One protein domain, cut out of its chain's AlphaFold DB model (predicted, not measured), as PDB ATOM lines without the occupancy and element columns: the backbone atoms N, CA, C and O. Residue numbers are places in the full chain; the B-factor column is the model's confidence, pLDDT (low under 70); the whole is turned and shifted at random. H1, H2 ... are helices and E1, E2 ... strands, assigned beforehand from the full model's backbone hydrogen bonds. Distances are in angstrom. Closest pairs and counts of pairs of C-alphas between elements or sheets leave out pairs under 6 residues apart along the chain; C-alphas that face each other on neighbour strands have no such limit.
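Overview. This is residues 15 to 157 of the 157 residues of an uncharacterized protein of Flavobacteriaceae bacterium (UniProt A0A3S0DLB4). A small, strongly twisted sheet of four strands, a crossed pair of helices H2 and H3, and a cluster of helices H5 to H8 make three parts set round the short helix H4, which is nearest the middle. The long hairpin of E3 and E4 makes one side of the sheet, the short strands E2 and E1 continue it, and H1 lies off by itself. The printed part has 143 residues, with eight named helices and four named strands in the order E1 H1 H2 H3 E2 H4 E3 E4 H5 H6 H7 H8; the sheet's order is E1 E2 E4 E3, antiparallel throughout, and the class is mixed, helices and strands. The whole is compact, with a radius of gyration of the C-alphas of 15.6 A and spans of 43 by 40 by 30 A.

Along the chain. The strands are E3, residues 90 to 96, 19.2 A; E4, 99 to 105, 18.7 A; E2, 71 to 74; and E1, 15 to 17, which begins at C-alpha 15 (34.224, 22.781, 28.990). The helices are H1, residues 21 to 26; H2, 35 to 42; H3, 51 to 64, 20.2 A; H4, 81 to 86; H5, 114 to 125, 16.4 A; H6, 133 to 136; H7, 138 to 144; and H8, 147 to 155, 12.3 A, which ends at C-alpha 155 (62.270, 24.000, 32.259).

Arrangement. In the hairpin E3 and E4, N 94 and O 101 are 2.9 A apart, within hydrogen-bond range. So are N 72 and O 104 of E2 and E4, 2.9 A, and N 17 and O 71 of E1 and E2, 3.0 A. Residues 31 to 32 pair, antiparallel, with residues 93 to 94 of E3. E2, H4 and E3 form a split strand-helix-strand unit, two strands running the same way with E4 between them, and its crossover is right-handed. H4 only grazes the sheet, with residues 81 to 85. H2 and H3 touch, about perpendicular at 73 degrees, the closest C-alphas being those of Ile 39 and Ala 58, 5.9 A. H5, the hub, touches H7 with residues 115 to 116 alone, about perpendicular at 87 degrees; the closest C-alphas, of Pro 115 and Phe 141, are 5.3 A apart. H5 and H8 only just touch, with 3 pairs of C-alphas within 8 A, the closest those of Ala 119 and Ile 149, 7.2 A. H6 and H7 touch only at the corner, with the C-alphas of Tyr 134 and Phe 141 closest at 5.3 A. H1 touches no helix. Every O i to N i+4 pair is within hydrogen-bond range in H1, H2, H3, H4, H5, H7 and H8; H6 is too short for one.

Size, cuts and confidence. The C-alphas farthest apart are those of Thr 50 and Pro 130, 45.7 A. The printed part has no cut, and no link is long. Mean pLDDT of the printed part is 86.5; residues 16 to 19, 45 to 47, 67 to 68, 107 to 110 and 157 are under 70.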
ATOM      1  N   THR A  15      35.568  22.724  28.422       71.25
ATOM      2  CA  THR A  15      34.224  22.781  28.990       71.25
ATOM      3  C   THR A  15      33.993  21.531  29.828       71.25
ATOM      4  O   THR A  15      34.049  20.414  29.324       71.25
ATOM      5  N   ILE A  16      33.725  21.708  31.126       68.06
ATOM      6  CA  ILE A  16      33.327  20.582  31.980       68.06
ATOM      7  C   ILE A  16      31.970  20.084  31.492       68.06
ATOM      8  O   ILE A  16      30.970  20.809  31.561       68.06
ATOM      9  N   ARG A  17      31.931  18.830  31.051       67.50
ATOM     10  CA  ARG A  17      30.704  18.124  30.703       67.50
ATOM     11  C   ARG A  17      30.463  17.046  31.739       67.50
ATOM     12  O   ARG A  17      31.150  16.033  31.805       67.50
ATOM     13  N   HIS A  18      29.429  17.260  32.542       67.00
ATOM     14  CA  HIS A  18      28.880  16.181  33.344       67.00
ATOM     15  C   HIS A  18      27.969  15.341  32.448       67.00
ATOM     16  O   HIS A  18      26.788  15.657  32.288       67.00
ATOM     17  N   ILE A  19      28.542  14.315  31.824       69.94
ATOM     18  CA  ILE A  19      27.775  13.261  31.163       69.94
ATOM     19  C   ILE A  19      27.594  12.162  32.200       69.94
ATOM     20  O   ILE A  19      28.550  11.782  32.869       69.94
ATOM     21  N   ASP A  20      26.355  11.716  32.379       74.06
ATOM     22  CA  ASP A  20      26.066  10.607  33.281       74.06
ATOM     23  C   ASP A  20      26.844   9.370  32.808       74.06
ATOM     24  O   ASP A  20      26.793   9.033  31.621       74.06
ATOM     25  N   SER A  21      27.571   8.707  33.712       72.81
ATOM     26  CA  SER A  21      28.296   7.482  33.374       72.81
ATOM     27  C   SER A  21      27.350   6.442  32.782       72.81
ATOM     28  O   SER A  21      27.696   5.798  31.796       72.81
ATOM     29  N   ASP A  22      26.120   6.348  33.300       77.81
ATOM     30  CA  ASP A  22      25.107   5.427  32.784       77.81
ATOM     31  C   ASP A  22      24.711   5.792  31.349       77.81
ATOM     32  O   ASP A  22      24.410   4.915  30.546       77.81
ATOM     33  N   TYR A  23      24.719   7.078  30.989       81.75
ATOM     34  CA  TYR A  23      24.430   7.498  29.620       81.75
ATOM     35  C   TYR A  23      25.544   7.094  28.653       81.75
ATOM     36  O   TYR A  23      25.234   6.595  27.574       81.75
ATOM     37  N   ILE A  24      26.815   7.249  29.041       80.06
ATOM     38  CA  ILE A  24      27.945   6.785  28.221       80.06
ATOM     39  C   ILE A  24      27.898   5.261  28.071       80.06
ATOM     40  O   ILE A  24      27.938   4.766  26.949       80.06
ATOM     41  N   PHE A  25      27.710   4.519  29.167       77.88
ATOM     42  CA  PHE A  25      27.617   3.055  29.130       77.88
ATOM     43  C   PHE A  25      26.449   2.550  28.274       77.88
ATOM     44  O   PHE A  25      26.611   1.607  27.504       77.88
ATOM     45  N   ASN A  26      25.274   3.179  28.360       84.75
ATOM     46  CA  ASN A  26      24.114   2.790  27.548       84.75
ATOM     47  C   ASN A  26      24.272   3.129  26.057       84.75
ATOM     48  O   ASN A  26      23.497   2.632  25.242       84.75
ATOM     49  N   ASN A  27      25.246   3.969  25.702       86.75
ATOM     50  CA  ASN A  27      25.549   4.376  24.333       86.75
ATOM     51  C   ASN A  27      27.006   4.046  23.978       86.75
ATOM     52  O   ASN A  27      27.659   4.806  23.268       86.75
ATOM     53  N   TYR A  28      27.522   2.924  24.486       83.88
ATOM     54  CA  TYR A  28      28.913   2.519  24.287       83.88
ATOM     55  C   TYR A  28      29.282   2.373  22.800       83.88
ATOM     56  O   TYR A  28      30.377   2.748  22.395       83.88
ATOM     57  N   ASP A  29      28.329   1.942  21.967       88.50
ATOM     58  CA  ASP A  29      28.491   1.845  20.508       88.50
ATOM     59  C   ASP A  29      28.746   3.205  19.822       88.50
ATOM     60  O   ASP A  29      29.187   3.244  18.675       88.50
ATOM     61  N   ASN A  30      28.493   4.324  20.513       91.12
ATOM     62  CA  ASN A  30      28.751   5.677  20.014       91.12
ATOM     63  C   ASN A  30      30.145   6.198  20.401       91.12
ATOM     64  O   ASN A  30      30.423   7.386  20.216       91.12
ATOM     65  N   ILE A  31      30.999   5.359  20.988       91.50
ATOM     66  CA  ILE A  31      32.347   5.734  21.406       91.50
ATOM     67  C   ILE A  31      33.355   5.319  20.336       91.50
ATOM     68  O   ILE A  31      33.394   4.171  19.903       91.50
ATOM     69  N   GLU A  32      34.228   6.249  19.963       93.25
ATOM     70  CA  GLU A  32      35.422   5.965  19.168       93.25
ATOM     71  C   GLU A  32      36.661   6.342  19.977       93.25
ATOM     72  O   GLU A  32      36.743   7.434  20.540       93.25
ATOM     73  N   TYR A  33      37.646   5.452  20.013       92.62
ATOM     74  CA  TYR A  33      38.955   5.719  20.593       92.62
ATOM     75  C   TYR A  33      40.032   4.968  19.813       92.62
ATOM     76  O   TYR A  33      39.772   3.964  19.146       92.62
ATOM     77  N   ASN A  34      41.259   5.469  19.889       94.44
ATOM     78  CA  ASN A  34      42.397   4.883  19.203       94.44
ATOM     79  C   ASN A  34      42.943   3.688  19.990       94.44
ATOM     80  O   ASN A  34      43.720   3.845  20.929       94.44
ATOM     81  N   MET A  35      42.505   2.490  19.601       92.31
ATOM     82  CA  MET A  35      42.891   1.232  20.241       92.31
ATOM     83  C   MET A  35      44.403   0.990  20.202       92.31
ATOM     84  O   MET A  35      44.963   0.544  21.197       92.31
ATOM     85  N   ASP A  36      45.060   1.281  19.074       92.69
ATOM     86  CA  ASP A  36      46.505   1.073  18.924       92.69
ATOM     87  C   ASP A  36      47.268   1.917  19.941       92.69
ATOM     88  O   ASP A  36      48.043   1.391  20.734       92.69
ATOM     89  N   LEU A  37      46.949   3.211  19.993       92.69
ATOM     90  CA  LEU A  37      47.579   4.127  20.932       92.69
ATOM     91  C   LEU A  37      47.243   3.782  22.390       92.69
ATOM     92  O   LEU A  37      48.090   3.909  23.267       92.69
ATOM     93  N   PHE A  38      46.023   3.320  22.668       90.94
ATOM     94  CA  PHE A  38      45.645   2.887  24.011       90.94
ATOM     95  C   PHE A  38      46.448   1.655  24.461       90.94
ATOM     96  O   PHE A  38      46.916   1.613  25.599       90.94
ATOM     97  N   ILE A  39      46.637   0.674  23.572       91.25
ATOM     98  CA  ILE A  39      47.479  -0.503  23.823       91.25
ATOM     99  C   ILE A  39      48.913  -0.063  24.125       91.25
ATOM    100  O   ILE A  39      49.442  -0.479  25.151       91.25
ATOM    101  N   ASP A  40      49.491   0.824  23.311       90.31
ATOM    102  CA  ASP A  40      50.871   1.303  23.484       90.31
ATOM    103  C   ASP A  40      51.115   1.963  24.858       90.31
ATOM    104  O   ASP A  40      52.227   1.914  25.383       90.31
ATOM    105  N   TYR A  41      50.092   2.582  25.461       88.44
ATOM    106  CA  TYR A  41      50.216   3.262  26.759       88.44
ATOM    107  C   TYR A  41      49.814   2.417  27.974       88.44
ATOM    108  O   TYR A  41      50.318   2.667  29.070       88.44
ATOM    109  N   TYR A  42      48.896   1.459  27.822       84.12
ATOM    110  CA  TYR A  42      48.327   0.714  28.956       84.12
ATOM    111  C   TYR A  42      48.666  -0.772  28.981       84.12
ATOM    112  O   TYR A  42      48.529  -1.401  30.034       84.12
ATOM    113  N   CYS A  43      49.090  -1.353  27.861       83.12
ATOM    114  CA  CYS A  43      49.455  -2.760  27.802       83.12
ATOM    115  C   CYS A  43      50.979  -2.905  27.838       83.12
ATOM    116  O   CYS A  43      51.681  -2.425  26.958       83.12
ATOM    117  N   ASP A  44      51.477  -3.581  28.870       73.56
ATOM    118  CA  ASP A  44      52.906  -3.835  29.062       73.56
ATOM    119  C   ASP A  44      53.478  -4.726  27.940       73.56
ATOM    120  O   ASP A  44      52.964  -5.822  27.688       73.56
ATOM    121  N   GLU A  45      54.547  -4.257  27.288       64.50
ATOM    122  CA  GLU A  45      55.277  -4.975  26.236       64.50
ATOM    123  C   GLU A  45      56.082  -6.177  26.772       64.50
ATOM    124  O   GLU A  45      56.525  -7.018  25.985       64.50
ATOM    125  N   GLU A  46      56.301  -6.287  28.092       65.06
ATOM    126  CA  GLU A  46      57.145  -7.343  28.673       65.06
ATOM    127  C   GLU A  46      56.518  -8.750  28.602       65.06
ATOM    128  O   GLU A  46      57.235  -9.757  28.665       65.06
ATOM    129  N   GLU A  47      55.200  -8.854  28.409       68.06
ATOM    130  CA  GLU A  47      54.522 -10.131  28.182       68.06
ATOM    131  C   GLU A  47      54.256 -10.351  26.690       68.06
ATOM    132  O   GLU A  47      53.563  -9.571  26.039       68.06
ATOM    133  N   VAL A  48      54.756 -11.466  26.141       70.56
ATOM    134  CA  VAL A  48      54.439 -11.872  24.762       70.56
ATOM    135  C   VAL A  48      52.952 -12.219  24.681       70.56
ATOM    136  O   VAL A  48      52.552 -13.342  24.986       70.56
ATOM    137  N   LYS A  49      52.150 -11.244  24.256       83.56
ATOM    138  CA  LYS A  49      50.712 -11.357  24.013       83.56
ATOM    139  C   LYS A  49      50.430 -11.272  22.523       83.56
ATOM    140  O   LYS A  49      51.104 -10.569  21.769       83.56
ATOM    141  N   THR A  50      49.431 -12.015  22.079       90.19
ATOM    142  CA  THR A  50      48.861 -11.840  20.748       90.19
ATOM    143  C   THR A  50      48.113 -10.510  20.671       90.19
ATOM    144  O   THR A  50      47.714  -9.932  21.681       90.19
ATOM    145  N   ARG A  51      47.885 -10.023  19.449       89.81
ATOM    146  CA  ARG A  51      47.115  -8.796  19.238       89.81
ATOM    147  C   ARG A  51      45.694  -8.884  19.811       89.81
ATOM    148  O   ARG A  51      45.218  -7.913  20.378       89.81
ATOM    149  N   GLU A  52      45.047 -10.037  19.675       91.06
ATOM    150  CA  GLU A  52      43.695 -10.276  20.197       91.06
ATOM    151  C   GLU A  52      43.659 -10.158  21.729       91.06
ATOM    152  O   GLU A  52      42.818  -9.448  22.270       91.06
ATOM    153  N   GLU A  53      44.644 -10.740  22.422       91.00
ATOM    154  CA  GLU A  53      44.765 -10.628  23.883       91.00
ATOM    155  C   GLU A  53      45.010  -9.183  24.344       91.00
ATOM    156  O   GLU A  53      44.454  -8.760  25.354       91.00
ATOM    157  N   LEU A  54      45.821  -8.411  23.609       90.88
ATOM    158  CA  LEU A  54      46.050  -6.993  23.911       90.88
ATOM    159  C   LEU A  54      44.776  -6.162  23.741       90.88
ATOM    160  O   LEU A  54      44.485  -5.316  24.581       90.88
ATOM    161  N   GLU A  55      44.001  -6.410  22.684       90.94
ATOM    162  CA  GLU A  55      42.729  -5.717  22.469       90.94
ATOM    163  C   GLU A  55      41.700  -6.039  23.553       90.94
ATOM    164  O   GLU A  55      40.993  -5.137  23.999       90.94
ATOM    165  N   ASP A  56      41.616  -7.289  24.003       90.19
ATOM    166  CA  ASP A  56      40.695  -7.675  25.075       90.19
ATOM    167  C   ASP A  56      41.067  -7.019  26.410       90.19
ATOM    168  O   ASP A  56      40.196  -6.472  27.091       90.19
ATOM    169  N   ILE A  57      42.362  -6.979  26.744       88.44
ATOM    170  CA  ILE A  57      42.864  -6.254  27.921       88.44
ATOM    171  C   ILE A  57      42.572  -4.755  27.792       88.44
ATOM    172  O   ILE A  57      42.078  -4.133  28.734       88.44
ATOM    173  N   ALA A  58      42.850  -4.162  26.630       88.88
ATOM    174  CA  ALA A  58      42.607  -2.747  26.385       88.88
ATOM    175  C   ALA A  58      41.124  -2.388  26.540       88.88
ATOM    176  O   ALA A  58      40.818  -1.386  27.181       88.88
ATOM    177  N   ARG A  59      40.202  -3.215  26.024       88.31
ATOM    178  CA  ARG A  59      38.751  -3.040  26.217       88.31
ATOM    179  C   ARG A  59      38.374  -3.072  27.697       88.31
ATOM    180  O   ARG A  59      37.679  -2.173  28.152       88.31
ATOM    181  N   GLU A  60      38.884  -4.037  28.462       87.06
ATOM    182  CA  GLU A  60      38.594  -4.135  29.899       87.06
ATOM    183  C   GLU A  60      39.087  -2.900  30.677       87.06
ATOM    184  O   GLU A  60      38.379  -2.354  31.528       87.06
ATOM    185  N   ILE A  61      40.297  -2.415  30.387       85.75
ATOM    186  CA  ILE A  61      40.843  -1.206  31.025       85.75
ATOM    187  C   ILE A  61      40.046   0.035  30.595       85.75
ATOM    188  O   ILE A  61      39.739   0.903  31.421       85.75
ATOM    189  N   PHE A  62      39.687   0.124  29.315       86.31
ATOM    190  CA  PHE A  62      38.910   1.233  28.780       86.31
ATOM    191  C   PHE A  62      37.505   1.286  29.397       86.31
ATOM    192  O   PHE A  62      37.101   2.345  29.865       86.31
ATOM    193  N   ASP A  63      36.811   0.159  29.555       83.19
ATOM    194  CA  ASP A  63      35.505   0.098  30.230       83.19
ATOM    195  C   ASP A  63      35.567   0.652  31.664       83.19
ATOM    196  O   ASP A  63      34.706   1.423  32.102       83.19
ATOM    197  N   ASN A  64      36.642   0.337  32.391       79.56
ATOM    198  CA  ASN A  64      36.865   0.841  33.748       79.56
ATOM    199  C   ASN A  64      37.085   2.363  33.806       79.56
ATOM    200  O   ASN A  64      36.891   2.981  34.856       79.56
ATOM    201  N   THR A  65      37.440   2.993  32.686       77.62
ATOM    202  CA  THR A  65      37.655   4.442  32.599       77.62
ATOM    203  C   THR A  65      36.362   5.237  32.790       77.62
ATOM    204  O   THR A  65      36.414   6.397  33.205       77.62
ATOM    205  N   PHE A  66      35.193   4.651  32.540       75.56
ATOM    206  CA  PHE A  66      33.913   5.365  32.619       75.56
ATOM    207  C   PHE A  66      33.270   5.352  34.009       75.56
ATOM    208  O   PHE A  66      32.295   6.061  34.258       75.56
ATOM    209  N   VAL A  67      33.823   4.585  34.945       68.38
ATOM    210  CA  VAL A  67      33.259   4.412  36.283       68.38
ATOM    211  C   VAL A  67      33.535   5.655  37.149       68.38
ATOM    212  O   VAL A  67      34.684   5.967  37.452       68.38
ATOM    213  N   TYR A  68      32.471   6.357  37.577       63.22
ATOM    214  CA  TYR A  68      32.509   7.554  38.446       63.22
ATOM    215  C   TYR A  68      33.407   8.703  37.950       63.22
ATOM    216  O   TYR A  68      34.135   9.318  38.734       63.22
ATOM    217  N   ASN A  69      33.348   9.006  36.652       70.31
ATOM    218  CA  ASN A  69      34.252   9.966  36.027       70.31
ATOM    219  C   ASN A  69      33.630  11.343  35.747       70.31
ATOM    220  O   ASN A  69      32.414  11.501  35.667       70.31
ATOM    221  N   TYR A  70      34.496  12.338  35.552       75.19
ATOM    222  CA  TYR A  70      34.161  13.609  34.919       75.19
ATOM    223  C   TYR A  70      34.841  13.676  33.556       75.19
ATOM    224  O   TYR A  70      36.041  13.413  33.444       75.19
ATOM    225  N   TYR A  71      34.091  14.104  32.545       82.19
ATOM    226  CA  TYR A  71      34.613  14.286  31.197       82.19
ATOM    227  C   TYR A  71      34.815  15.769  30.897       82.19
ATOM    228  O   TYR A  71      34.009  16.630  31.270       82.19
ATOM    229  N   TYR A  72      35.906  16.068  30.208       86.19
ATOM    230  CA  TYR A  72      36.232  17.416  29.771       86.19
ATOM    231  C   TYR A  72      36.134  17.467  28.258       86.19
ATOM    232  O   TYR A  72      36.853  16.758  27.561       86.19
ATOM    233  N   GLU A  73      35.219  18.297  27.770       88.31
ATOM    234  CA  GLU A  73      35.085  18.587  26.350       88.31
ATOM    235  C   GLU A  73      36.180  19.567  25.940       88.31
ATOM    236  O   GLU A  73      36.377  20.607  26.583       88.31
ATOM    237  N   VAL A  74      36.881  19.215  24.868       87.88
ATOM    238  CA  VAL A  74      37.849  20.072  24.185       87.88
ATOM    239  C   VAL A  74      37.371  20.341  22.766       87.88
ATOM    240  O   VAL A  74      36.643  19.552  22.172       87.88
ATOM    241  N   GLU A  75      37.776  21.475  22.209       87.69
ATOM    242  CA  GLU A  75      37.550  21.746  20.791       87.69
ATOM    243  C   GLU A  75      38.441  20.822  19.936       87.69
ATOM    244  O   GLU A  75      39.558  20.499  20.342       87.69
ATOM    245  N   GLU A  76      37.983  20.438  18.740       88.31
ATOM    246  CA  GLU A  76      38.677  19.494  17.841       88.31
ATOM    247  C   GLU A  76      40.158  19.846  17.618       88.31
ATOM    248  O   GLU A  76      41.033  18.992  17.704       88.31
ATOM    249  N   TYR A  77      40.459  21.125  17.385       87.25
ATOM    250  CA  TYR A  77      41.825  21.595  17.128       87.25
ATOM    251  C   TYR A  77      42.756  21.502  18.350       87.25
ATOM    252  O   TYR A  77      43.967  21.638  18.197       87.25
ATOM    253  N   ASN A  78      42.200  21.291  19.545       87.50
ATOM    254  CA  ASN A  78      42.924  21.074  20.796       87.50
ATOM    255  C   ASN A  78      42.888  19.603  21.237       87.50
ATOM    256  O   ASN A  78      43.327  19.312  22.350       87.50
ATOM    257  N   TYR A  79      42.320  18.692  20.442       93.00
ATOM    258  CA  TYR A  79      42.224  17.271  20.767       93.00
ATOM    259  C   TYR A  79      43.454  16.524  20.232       93.00
ATOM    260  O   TYR A  79      43.573  16.252  19.038       93.00
ATOM    261  N   ASN A  80      44.383  16.211  21.134       95.50
ATOM    262  CA  ASN A  80      45.616  15.482  20.871       95.50
ATOM    263  C   ASN A  80      45.676  14.261  21.793       95.50
ATOM    264  O   ASN A  80      45.853  14.382  23.006       95.50
ATOM    265  N   GLU A  81      45.513  13.078  21.209       95.75
ATOM    266  CA  GLU A  81      45.404  11.839  21.975       95.75
ATOM    267  C   GLU A  81      46.725  11.451  22.654       95.75
ATOM    268  O   GLU A  81      46.719  11.050  23.815       95.75
ATOM    269  N   GLU A  82      47.864  11.636  21.983       95.38
ATOM    270  CA  GLU A  82      49.178  11.315  22.554       95.38
ATOM    271  C   GLU A  82      49.477  12.160  23.792       95.38
ATOM    272  O   GLU A  82      49.924  11.645  24.816       95.38
ATOM    273  N   ASP A  83      49.228  13.468  23.719       95.38
ATOM    274  CA  ASP A  83      49.459  14.366  24.847       95.38
ATOM    275  C   ASP A  83      48.476  14.100  25.992       95.38
ATOM    276  O   ASP A  83      48.847  14.246  27.160       95.38
ATOM    277  N   ALA A  84      47.250  13.666  25.681       94.56
ATOM    278  CA  ALA A  84      46.285  13.234  26.683       94.56
ATOM    279  C   ALA A  84      46.810  12.009  27.444       94.56
ATOM    280  O   ALA A  84      46.879  12.046  28.677       94.56
ATOM    281  N   PHE A  85      47.282  10.980  26.735       93.38
ATOM    282  CA  PHE A  85      47.849   9.789  27.366       93.38
ATOM    283  C   PHE A  85      49.117  10.084  28.176       93.38
ATOM    284  O   PHE A  85      49.221   9.631  29.316       93.38
ATOM    285  N   LYS A  86      50.035  10.934  27.683       93.12
ATOM    286  CA  LYS A  86      51.198  11.411  28.473       93.12
ATOM    287  C   LYS A  86      50.784  12.066  29.796       93.12
ATOM    288  O   LYS A  86      51.529  12.023  30.776       93.12
ATOM    289  N   CYS A  87      49.600  12.676  29.827       92.50
ATOM    290  CA  CYS A  87      49.020  13.303  31.010       92.50
ATOM    291  C   CYS A  87      48.138  12.356  31.843       92.50
ATOM    292  O   CYS A  87      47.505  12.818  32.791       92.50
ATOM    293  N   ASN A  88      48.100  11.052  31.545       89.81
ATOM    294  CA  ASN A  88      47.211  10.064  32.172       89.81
ATOM    295  C   ASN A  88      45.713  10.399  32.024       89.81
ATOM    296  O   ASN A  88      44.909  10.127  32.925       89.81
ATOM    297  N   LEU A  89      45.347  11.037  30.915       90.75
ATOM    298  CA  LEU A  89      43.966  11.218  30.480       90.75
ATOM    299  C   LEU A  89      43.643  10.151  29.438       90.75
ATOM    300  O   LEU A  89      44.508   9.780  28.649       90.75
ATOM    301  N   VAL A  90      42.390   9.707  29.401       91.88
ATOM    302  CA  VAL A  90      41.915   8.812  28.341       91.88
ATOM    303  C   VAL A  90      41.084   9.627  27.350       91.88
ATOM    304  O   VAL A  90      39.983  10.064  27.706       91.88
ATOM    305  N   PRO A  91      41.605   9.887  26.140       94.06
ATOM    306  CA  PRO A  91      40.885  10.585  25.091       94.06
ATOM    307  C   PRO A  91      39.917   9.633  24.376       94.06
ATOM    308  O   PRO A  91      40.249   8.482  24.091       94.06
ATOM    309  N   PHE A  92      38.711  10.111  24.088       93.31
ATOM    310  CA  PHE A  92      37.745   9.409  23.249       93.31
ATOM    311  C   PHE A  92      36.781  10.404  22.602       93.31
ATOM    312  O   PHE A  92      36.593  11.530  23.074       93.31
ATOM    313  N   LYS A  93      36.134   9.981  21.523       94.25
ATOM    314  CA  LYS A  93      35.045  10.714  20.881       94.25
ATOM    315  C   LYS A  93      33.727  10.061  21.251       94.25
ATOM    316  O   LYS A  93      33.626   8.837  21.280       94.25
ATOM    317  N   PHE A  94      32.718  10.882  21.503       91.69
ATOM    318  CA  PHE A  94      31.350  10.435  21.723       91.69
ATOM    319  C   PHE A  94      30.443  11.032  20.652       91.69
ATOM    320  O   PHE A  94      30.363  12.256  20.527       91.69
ATOM    321  N   TYR A  95      29.788  10.178  19.872       91.81
ATOM    322  CA  TYR A  95      28.969  10.590  18.737       91.81
ATOM    323  C   TYR A  95      27.502  10.762  19.141       91.81
ATOM    324  O   TYR A  95      26.851   9.831  19.615       91.81
ATOM    325  N   GLU A  96      26.952  11.950  18.896       87.06
ATOM    326  CA  GLU A  96      25.519  12.220  19.020       87.06
ATOM    327  C   GLU A  96      24.986  12.738  17.681       87.06
ATOM    328  O   GLU A  96      25.307  13.848  17.269       87.06
ATOM    329  N   ASN A  97      24.130  11.960  17.008       87.19
ATOM    330  CA  ASN A  97      23.609  12.286  15.670       87.19
ATOM    331  C   ASN A  97      24.722  12.531  14.628       87.19
ATOM    332  O   ASN A  97      24.672  13.519  13.902       87.19
ATOM    333  N   ASP A  98      25.720  11.643  14.586       86.44
ATOM    334  CA  ASP A  98      26.894  11.702  13.697       86.44
ATOM    335  C   ASP A  98      27.865  12.875  13.948       86.44
ATOM    336  O   ASP A  98      28.873  12.996  13.253       86.44
ATOM    337  N   GLU A  99      27.627  13.699  14.972       89.19
ATOM    338  CA  GLU A  99      28.532  14.780  15.371       89.19
ATOM    339  C   GLU A  99      29.426  14.333  16.543       89.19
ATOM    340  O   GLU A  99      28.904  13.886  17.574       89.19
ATOM    341  N   PRO A 100      30.765  14.443  16.424       93.44
ATOM    342  CA  PRO A 100      31.678  14.036  17.483       93.44
ATOM    343  C   PRO A 100      31.780  15.096  18.583       93.44
ATOM    344  O   PRO A 100      32.034  16.274  18.334       93.44
ATOM    345  N   THR A 101      31.685  14.650  19.833       91.69
ATOM    346  CA  THR A 101      32.169  15.396  20.999       91.69
ATOM    347  C   THR A 101      33.518  14.825  21.418       91.69
ATOM    348  O   THR A 101      33.621  13.636  21.713       91.69
ATOM    349  N   TYR A 102      34.548  15.667  21.467       92.94
ATOM    350  CA  TYR A 102      35.906  15.272  21.837       92.94
ATOM    351  C   TYR A 102      36.074  15.366  23.350       92.94
ATOM    352  O   TYR A 102      35.993  16.455  23.925       92.94
ATOM    353  N   LEU A 103      36.273  14.225  24.004       91.56
ATOM    354  CA  LEU A 103      36.243  14.108  25.454       91.56
ATOM    355  C   LEU A 103      37.569  13.588  25.997       91.56
ATOM    356  O   LEU A 103      38.198  12.691  25.442       91.56
ATOM    357  N   LEU A 104      37.962  14.144  27.139       91.19
ATOM    358  CA  LEU A 104      39.068  13.672  27.957       91.19
ATOM    359  C   LEU A 104      38.504  13.150  29.275       91.19
ATOM    360  O   LEU A 104      37.887  13.900  30.040       91.19
ATOM    361  N   SER A 105      38.711  11.866  29.544       88.69
ATOM    362  CA  SER A 105      38.404  11.252  30.831       88.69
ATOM    363  C   SER A 105      39.583  11.404  31.789       88.69
ATOM    364  O   SER A 105      40.734  11.153  31.429       88.69
ATOM    365  N   LEU A 106      39.287  11.764  33.040       82.38
ATOM    366  CA  LEU A 106      40.283  11.857  34.107       82.38
ATOM    367  C   LEU A 106      40.750  10.491  34.632       82.38
ATOM    368  O   LEU A 106      41.680  10.468  35.432       82.38
ATOM    369  N   ALA A 107      40.110   9.392  34.207       69.75
ATOM    370  CA  ALA A 107      40.344   8.012  34.651       69.75
ATOM    371  C   ALA A 107      40.668   7.872  36.161       69.75
ATOM    372  O   ALA A 107      41.838   7.888  36.564       69.75
ATOM    373  N   GLY A 108      39.643   7.710  37.011       67.00
ATOM    374  CA  GLY A 108      39.850   7.396  38.431       67.00
ATOM    375  C   GLY A 108      38.667   7.685  39.360       67.00
ATOM    376  O   GLY A 108      37.724   8.383  39.004       67.00
ATOM    377  N   TYR A 109      38.747   7.168  40.594       66.31
ATOM    378  CA  TYR A 109      37.696   7.282  41.614       66.31
ATOM    379  C   TYR A 109      38.062   8.270  42.733       66.31
ATOM    380  O   TYR A 109      39.089   8.123  43.397       66.31
ATOM    381  N   GLY A 110      37.177   9.236  43.003       64.75
ATOM    382  CA  GLY A 110      37.095   9.936  44.294       64.75
ATOM    383  C   GLY A 110      38.236  10.898  44.665       64.75
ATOM    384  O   GLY A 110      38.299  11.314  45.823       64.75
ATOM    385  N   GLN A 111      39.121  11.263  43.731       74.81
ATOM    386  CA  GLN A 111      40.227  12.207  43.953       74.81
ATOM    387  C   GLN A 111      40.216  13.366  42.945       74.81
ATOM    388  O   GLN A 111      39.566  13.300  41.904       74.81
ATOM    389  N   ASP A 112      40.934  14.447  43.267       81.06
ATOM    390  CA  ASP A 112      41.102  15.597  42.373       81.06
ATOM    391  C   ASP A 112      42.217  15.341  41.348       81.06
ATOM    392  O   ASP A 112      43.401  15.547  41.634       81.06
ATOM    393  N   PHE A 113      41.818  14.907  40.152       86.56
ATOM    394  CA  PHE A 113      42.707  14.659  39.016       86.56
ATOM    395  C   PHE A 113      42.887  15.879  38.095       86.56
ATOM    396  O   PHE A 113      43.508  15.753  37.040       86.56
ATOM    397  N   SER A 114      42.431  17.078  38.491       87.00
ATOM    398  CA  SER A 114      42.636  18.298  37.695       87.00
ATOM    399  C   SER A 114      44.097  18.589  37.302       87.00
ATOM    400  O   SER A 114      44.282  19.160  36.229       87.00
ATOM    401  N   PRO A 115      45.148  18.190  38.064       91.81
ATOM    402  CA  PRO A 115      46.532  18.366  37.617       91.81
ATOM    403  C   PRO A 115      46.848  17.741  36.250       91.81
ATOM    404  O   PRO A 115      47.688  18.264  35.524       91.81
ATOM    405  N   ARG A 116      46.166  16.649  35.876       91.94
ATOM    406  CA  ARG A 116      46.334  15.996  34.568       91.94
ATOM    407  C   ARG A 116      45.859  16.893  33.424       91.94
ATOM    408  O   ARG A 116      46.522  17.007  32.399       91.94
ATOM    409  N   LEU A 117      44.742  17.591  33.633       90.88
ATOM    410  CA  LEU A 117      44.203  18.561  32.674       90.88
ATOM    411  C   LEU A 117      45.054  19.824  32.605       90.88
ATOM    412  O   LEU A 117      45.276  20.349  31.519       90.88
ATOM    413  N   ASP A 118      45.553  20.290  33.748       91.56
ATOM    414  CA  ASP A 118      46.480  21.421  33.815       91.56
ATOM    415  C   ASP A 118      47.765  21.126  33.010       91.56
ATOM    416  O   ASP A 118      48.235  21.966  32.241       91.56
ATOM    417  N   ALA A 119      48.315  19.913  33.141       94.31
ATOM    418  CA  ALA A 119      49.465  19.464  32.362       94.31
ATOM    419  C   ALA A 119      49.145  19.375  30.861       94.31
ATOM    420  O   ALA A 119      49.910  19.882  30.041       94.31
ATOM    421  N   TYR A 120      47.988  18.816  30.501       94.12
ATOM    422  CA  TYR A 120      47.541  18.760  29.110       94.12
ATOM    423  C   TYR A 120      47.387  20.159  28.499       94.12
ATOM    424  O   TYR A 120      47.891  20.431  27.410       94.12
ATOM    425  N   PHE A 121      46.768  21.088  29.232       91.00
ATOM    426  CA  PHE A 121      46.655  22.490  28.834       91.00
ATOM    427  C   PHE A 121      48.017  23.129  28.577       91.00
ATOM    428  O   PHE A 121      48.191  23.856  27.595       91.00
ATOM    429  N   PHE A 122      48.994  22.843  29.438       93.12
ATOM    430  CA  PHE A 122      50.354  23.318  29.250       93.12
ATOM    431  C   PHE A 122      50.986  22.762  27.973       93.12
ATOM    432  O   PHE A 122      51.579  23.537  27.228       93.12
ATOM    433  N   LEU A 123      50.821  21.472  27.670       93.44
ATOM    434  CA  LEU A 123      51.342  20.890  26.426       93.44
ATOM    435  C   LEU A 123      50.744  21.551  25.180       93.44
ATOM    436  O   LEU A 123      51.471  21.826  24.229       93.44
ATOM    437  N   GLN A 124      49.452  21.888  25.211       90.19
ATOM    438  CA  GLN A 124      48.787  22.516  24.068       90.19
ATOM    439  C   GLN A 124      49.100  24.013  23.921       90.19
ATOM    440  O   GLN A 124      49.083  24.549  22.814       90.19
ATOM    441  N   THR A 125      49.362  24.725  25.023       88.88
ATOM    442  CA  THR A 125      49.419  26.202  25.012       88.88
ATOM    443  C   THR A 125      50.762  26.802  25.417       88.88
ATOM    444  O   THR A 125      50.971  28.006  25.240       88.88
ATOM    445  N   GLY A 126      51.660  26.004  25.997       90.06
ATOM    446  CA  GLY A 126      52.887  26.462  26.651       90.06
ATOM    447  C   GLY A 126      52.639  27.331  27.890       90.06
ATOM    448  O   GLY A 126      53.544  28.029  28.345       90.06
ATOM    449  N   LYS A 127      51.407  27.361  28.411       89.38
ATOM    450  CA  LYS A 127      50.998  28.202  29.540       89.38
ATOM    451  C   LYS A 127      50.346  27.356  30.617       89.38
ATOM    452  O   LYS A 127      49.716  26.348  30.332       89.38
ATOM    453  N   MET A 128      50.454  27.812  31.859       87.69
ATOM    454  CA  MET A 128      49.750  27.213  32.987       87.69
ATOM    455  C   MET A 128      48.596  28.120  33.414       87.69
ATOM    456  O   MET A 128      48.771  29.339  33.504       87.69
ATOM    457  N   ASP A 129      47.424  27.543  33.687       83.25
ATOM    458  CA  ASP A 129      46.302  28.297  34.254       83.25
ATOM    459  C   ASP A 129      46.712  28.843  35.641       83.25
ATOM    460  O   ASP A 129      47.185  28.071  36.480       83.25
ATOM    461  N   PRO A 130      46.547  30.146  35.943       85.44
ATOM    462  CA  PRO A 130      46.863  30.702  37.265       85.44
ATOM    463  C   PRO A 130      46.111  30.039  38.432       85.44
ATOM    464  O   PRO A 130      46.553  30.106  39.579       85.44
ATOM    465  N   SER A 131      44.968  29.414  38.155       84.75
ATOM    466  CA  SER A 131      44.175  28.629  39.101       84.75
ATOM    467  C   SER A 131      44.598  27.157  39.181       84.75
ATOM    468  O   SER A 131      44.053  26.412  40.000       84.75
ATOM    469  N   SER A 132      45.596  26.733  38.403       87.12
ATOM    470  CA  SER A 132      46.127  25.369  38.411       87.12
ATOM    471  C   SER A 132      46.533  24.908  39.814       87.12
ATOM    472  O   SER A 132      46.969  25.685  40.677       87.12
ATOM    473  N   ARG A 133      46.424  23.595  40.050       88.50
ATOM    474  CA  ARG A 133      47.007  22.950  41.234       88.50
ATOM    475  C   ARG A 133      48.522  23.125  41.301       88.50
ATOM    476  O   ARG A 133      49.036  23.188  42.408       88.50
ATOM    477  N   TYR A 134      49.202  23.320  40.175       91.88
ATOM    478  CA  TYR A 134      50.631  23.627  40.124       91.88
ATOM    479  C   TYR A 134      51.019  24.787  41.062       91.88
ATOM    480  O   TYR A 134      51.970  24.676  41.833       91.88
ATOM    481  N   PHE A 135      50.235  25.875  41.079       92.44
ATOM    482  CA  PHE A 135      50.502  27.039  41.935       92.44
ATOM    483  C   PHE A 135      49.950  26.907  43.359       92.44
ATOM    484  O   PHE A 135      50.460  27.544  44.282       92.44
ATOM    485  N   ARG A 136      48.883  26.122  43.543       91.38
ATOM    486  CA  ARG A 136      48.163  26.009  44.824       91.38
ATOM    487  C   ARG A 136      48.677  24.874  45.708       91.38
ATOM    488  O   ARG A 136      48.599  24.981  46.927       91.38
ATOM    489  N   ASP A 137      49.160  23.799  45.094       93.19
ATOM    490  CA  ASP A 137      49.651  22.580  45.731       93.19
ATOM    491  C   ASP A 137      50.595  21.819  44.779       93.19
ATOM    492  O   ASP A 137      50.224  20.844  44.118       93.19
ATOM    493  N   LEU A 138      51.841  22.290  44.695       94.12
ATOM    494  CA  LEU A 138      52.855  21.732  43.798       94.12
ATOM    495  C   LEU A 138      53.173  20.258  44.098       94.12
ATOM    496  O   LEU A 138      53.510  19.508  43.186       94.12
ATOM    497  N   GLN A 139      53.076  19.834  45.363       94.12
ATOM    498  CA  GLN A 139      53.340  18.442  45.740       94.12
ATOM    499  C   GLN A 139      52.251  17.519  45.197       94.12
ATOM    500  O   GLN A 139      52.574  16.491  44.605       94.12
ATOM    501  N   TRP A 140      50.978  17.910  45.328       92.69
ATOM    502  CA  TRP A 140      49.878  17.175  44.707       92.69
ATOM    503  C   TRP A 140      49.986  17.155  43.183       92.69
ATOM    504  O   TRP A 140      49.800  16.114  42.559       92.69
ATOM    505  N   PHE A 141      50.340  18.293  42.579       93.69
ATOM    506  CA  PHE A 141      50.544  18.378  41.138       93.69
ATOM    507  C   PHE A 141      51.636  17.409  40.665       93.69
ATOM    508  O   PHE A 141      51.398  16.611  39.763       93.69
ATOM    509  N   LYS A 142      52.802  17.416  41.325       94.88
ATOM    510  CA  LYS A 142      53.910  16.503  41.017       94.88
ATOM    511  C   LYS A 142      53.529  15.033  41.215       94.88
ATOM    512  O   LYS A 142      53.992  14.188  40.466       94.88
ATOM    513  N   TYR A 143      52.703  14.724  42.214       91.94
ATOM    514  CA  TYR A 143      52.222  13.360  42.448       91.94
ATOM    515  C   TYR A 143      51.305  12.853  41.324       91.94
ATOM    516  O   TYR A 143      51.307  11.666  41.016       91.94
ATOM    517  N   MET A 144      50.517  13.745  40.720       90.69
ATOM    518  CA  MET A 144      49.501  13.388  39.727       90.69
ATOM    519  C   MET A 144      49.992  13.388  38.276       90.69
ATOM    520  O   MET A 144      49.376  12.737  37.429       90.69
ATOM    521  N   VAL A 145      51.051  14.139  37.977       92.38
ATOM    522  CA  VAL A 145      51.570  14.349  36.620       92.38
ATOM    523  C   VAL A 145      52.825  13.506  36.407       92.38
ATOM    524  O   VAL A 145      53.628  13.339  37.322       92.38
ATOM    525  N   ASN A 146      53.004  12.984  35.190       90.75
ATOM    526  CA  ASN A 146      54.214  12.259  34.807       90.75
ATOM    527  C   ASN A 146      55.472  13.121  35.063       90.75
ATOM    528  O   ASN A 146      55.475  14.322  34.782       90.75
ATOM    529  N   GLU A 147      56.535  12.513  35.598       93.81
ATOM    530  CA  GLU A 147      57.775  13.209  35.963       93.81
ATOM    531  C   GLU A 147      58.404  13.963  34.781       93.81
ATOM    532  O   GLU A 147      58.854  15.098  34.954       93.81
ATOM    533  N   ASP A 148      58.367  13.398  33.576       94.50
ATOM    534  CA  ASP A 148      58.911  14.041  32.378       94.50
ATOM    535  C   ASP A 148      58.128  15.307  32.014       94.50
ATOM    536  O   ASP A 148      58.716  16.343  31.691       94.50
ATOM    537  N   ILE A 149      56.801  15.258  32.142       94.81
ATOM    538  CA  ILE A 149      55.923  16.408  31.898       94.81
ATOM    539  C   ILE A 149      56.122  17.474  32.974       94.81
ATOM    540  O   ILE A 149      56.209  18.662  32.664       94.81
ATOM    541  N   PHE A 150      56.265  17.067  34.236       96.25
ATOM    542  CA  PHE A 150      56.588  17.986  35.322       96.25
ATOM    543  C   PHE A 150      57.914  18.718  35.064       96.25
ATOM    544  O   PHE A 150      57.979  19.944  35.157       96.25
ATOM    545  N   ASN A 151      58.961  17.986  34.679       95.62
ATOM    546  CA  ASN A 151      60.266  18.565  34.362       95.62
ATOM    547  C   ASN A 151      60.202  19.490  33.137       95.62
ATOM    548  O   ASN A 151      60.850  20.539  33.121       95.62
ATOM    549  N   LEU A 152      59.406  19.143  32.122       95.25
ATOM    550  CA  LEU A 152      59.169  20.003  30.964       95.25
ATOM    551  C   LEU A 152      58.543  21.344  31.370       95.25
ATOM    552  O   LEU A 152      58.995  22.387  30.894       95.25
ATOM    553  N   ILE A 153      57.546  21.326  32.259       94.00
ATOM    554  CA  ILE A 153      56.907  22.538  32.792       94.00
ATOM    555  C   ILE A 153      57.938  23.410  33.521       94.00
ATOM    556  O   ILE A 153      58.039  24.603  33.237       94.00
ATOM    557  N   GLU A 154      58.747  22.824  34.408       94.44
ATOM    558  CA  GLU A 154      59.772  23.561  35.166       94.44
ATOM    559  C   GLU A 154      60.841  24.197  34.263       94.44
ATOM    560  O   GLU A 154      61.302  25.305  34.536       94.44
ATOM    561  N   ASN A 155      61.226  23.525  33.173       93.44
ATOM    562  CA  ASN A 155      62.270  24.000  32.259       93.44
ATOM    563  C   ASN A 155      61.823  25.140  31.330       93.44
ATOM    564  O   ASN A 155      62.671  25.829  30.766       93.44
ATOM    565  N   ASN A 156      60.514  25.334  31.151       85.69
ATOM    566  CA  ASN A 156      59.935  26.384  30.301       85.69
ATOM    567  C   ASN A 156      59.383  27.564  31.116       85.69
ATOM    568  O   ASN A 156      58.583  28.358  30.613       85.69
ATOM    569  N   ARG A 157      59.790  27.653  32.384       67.44
ATOM    570  CA  ARG A 157      59.371  28.683  33.327       67.44
ATOM    571  C   ARG A 157      60.120  30.006  33.158       67.44
ATOM    572  O   ARG A 157      61.335  29.986  32.861       67.44
TER     573      ARG A 157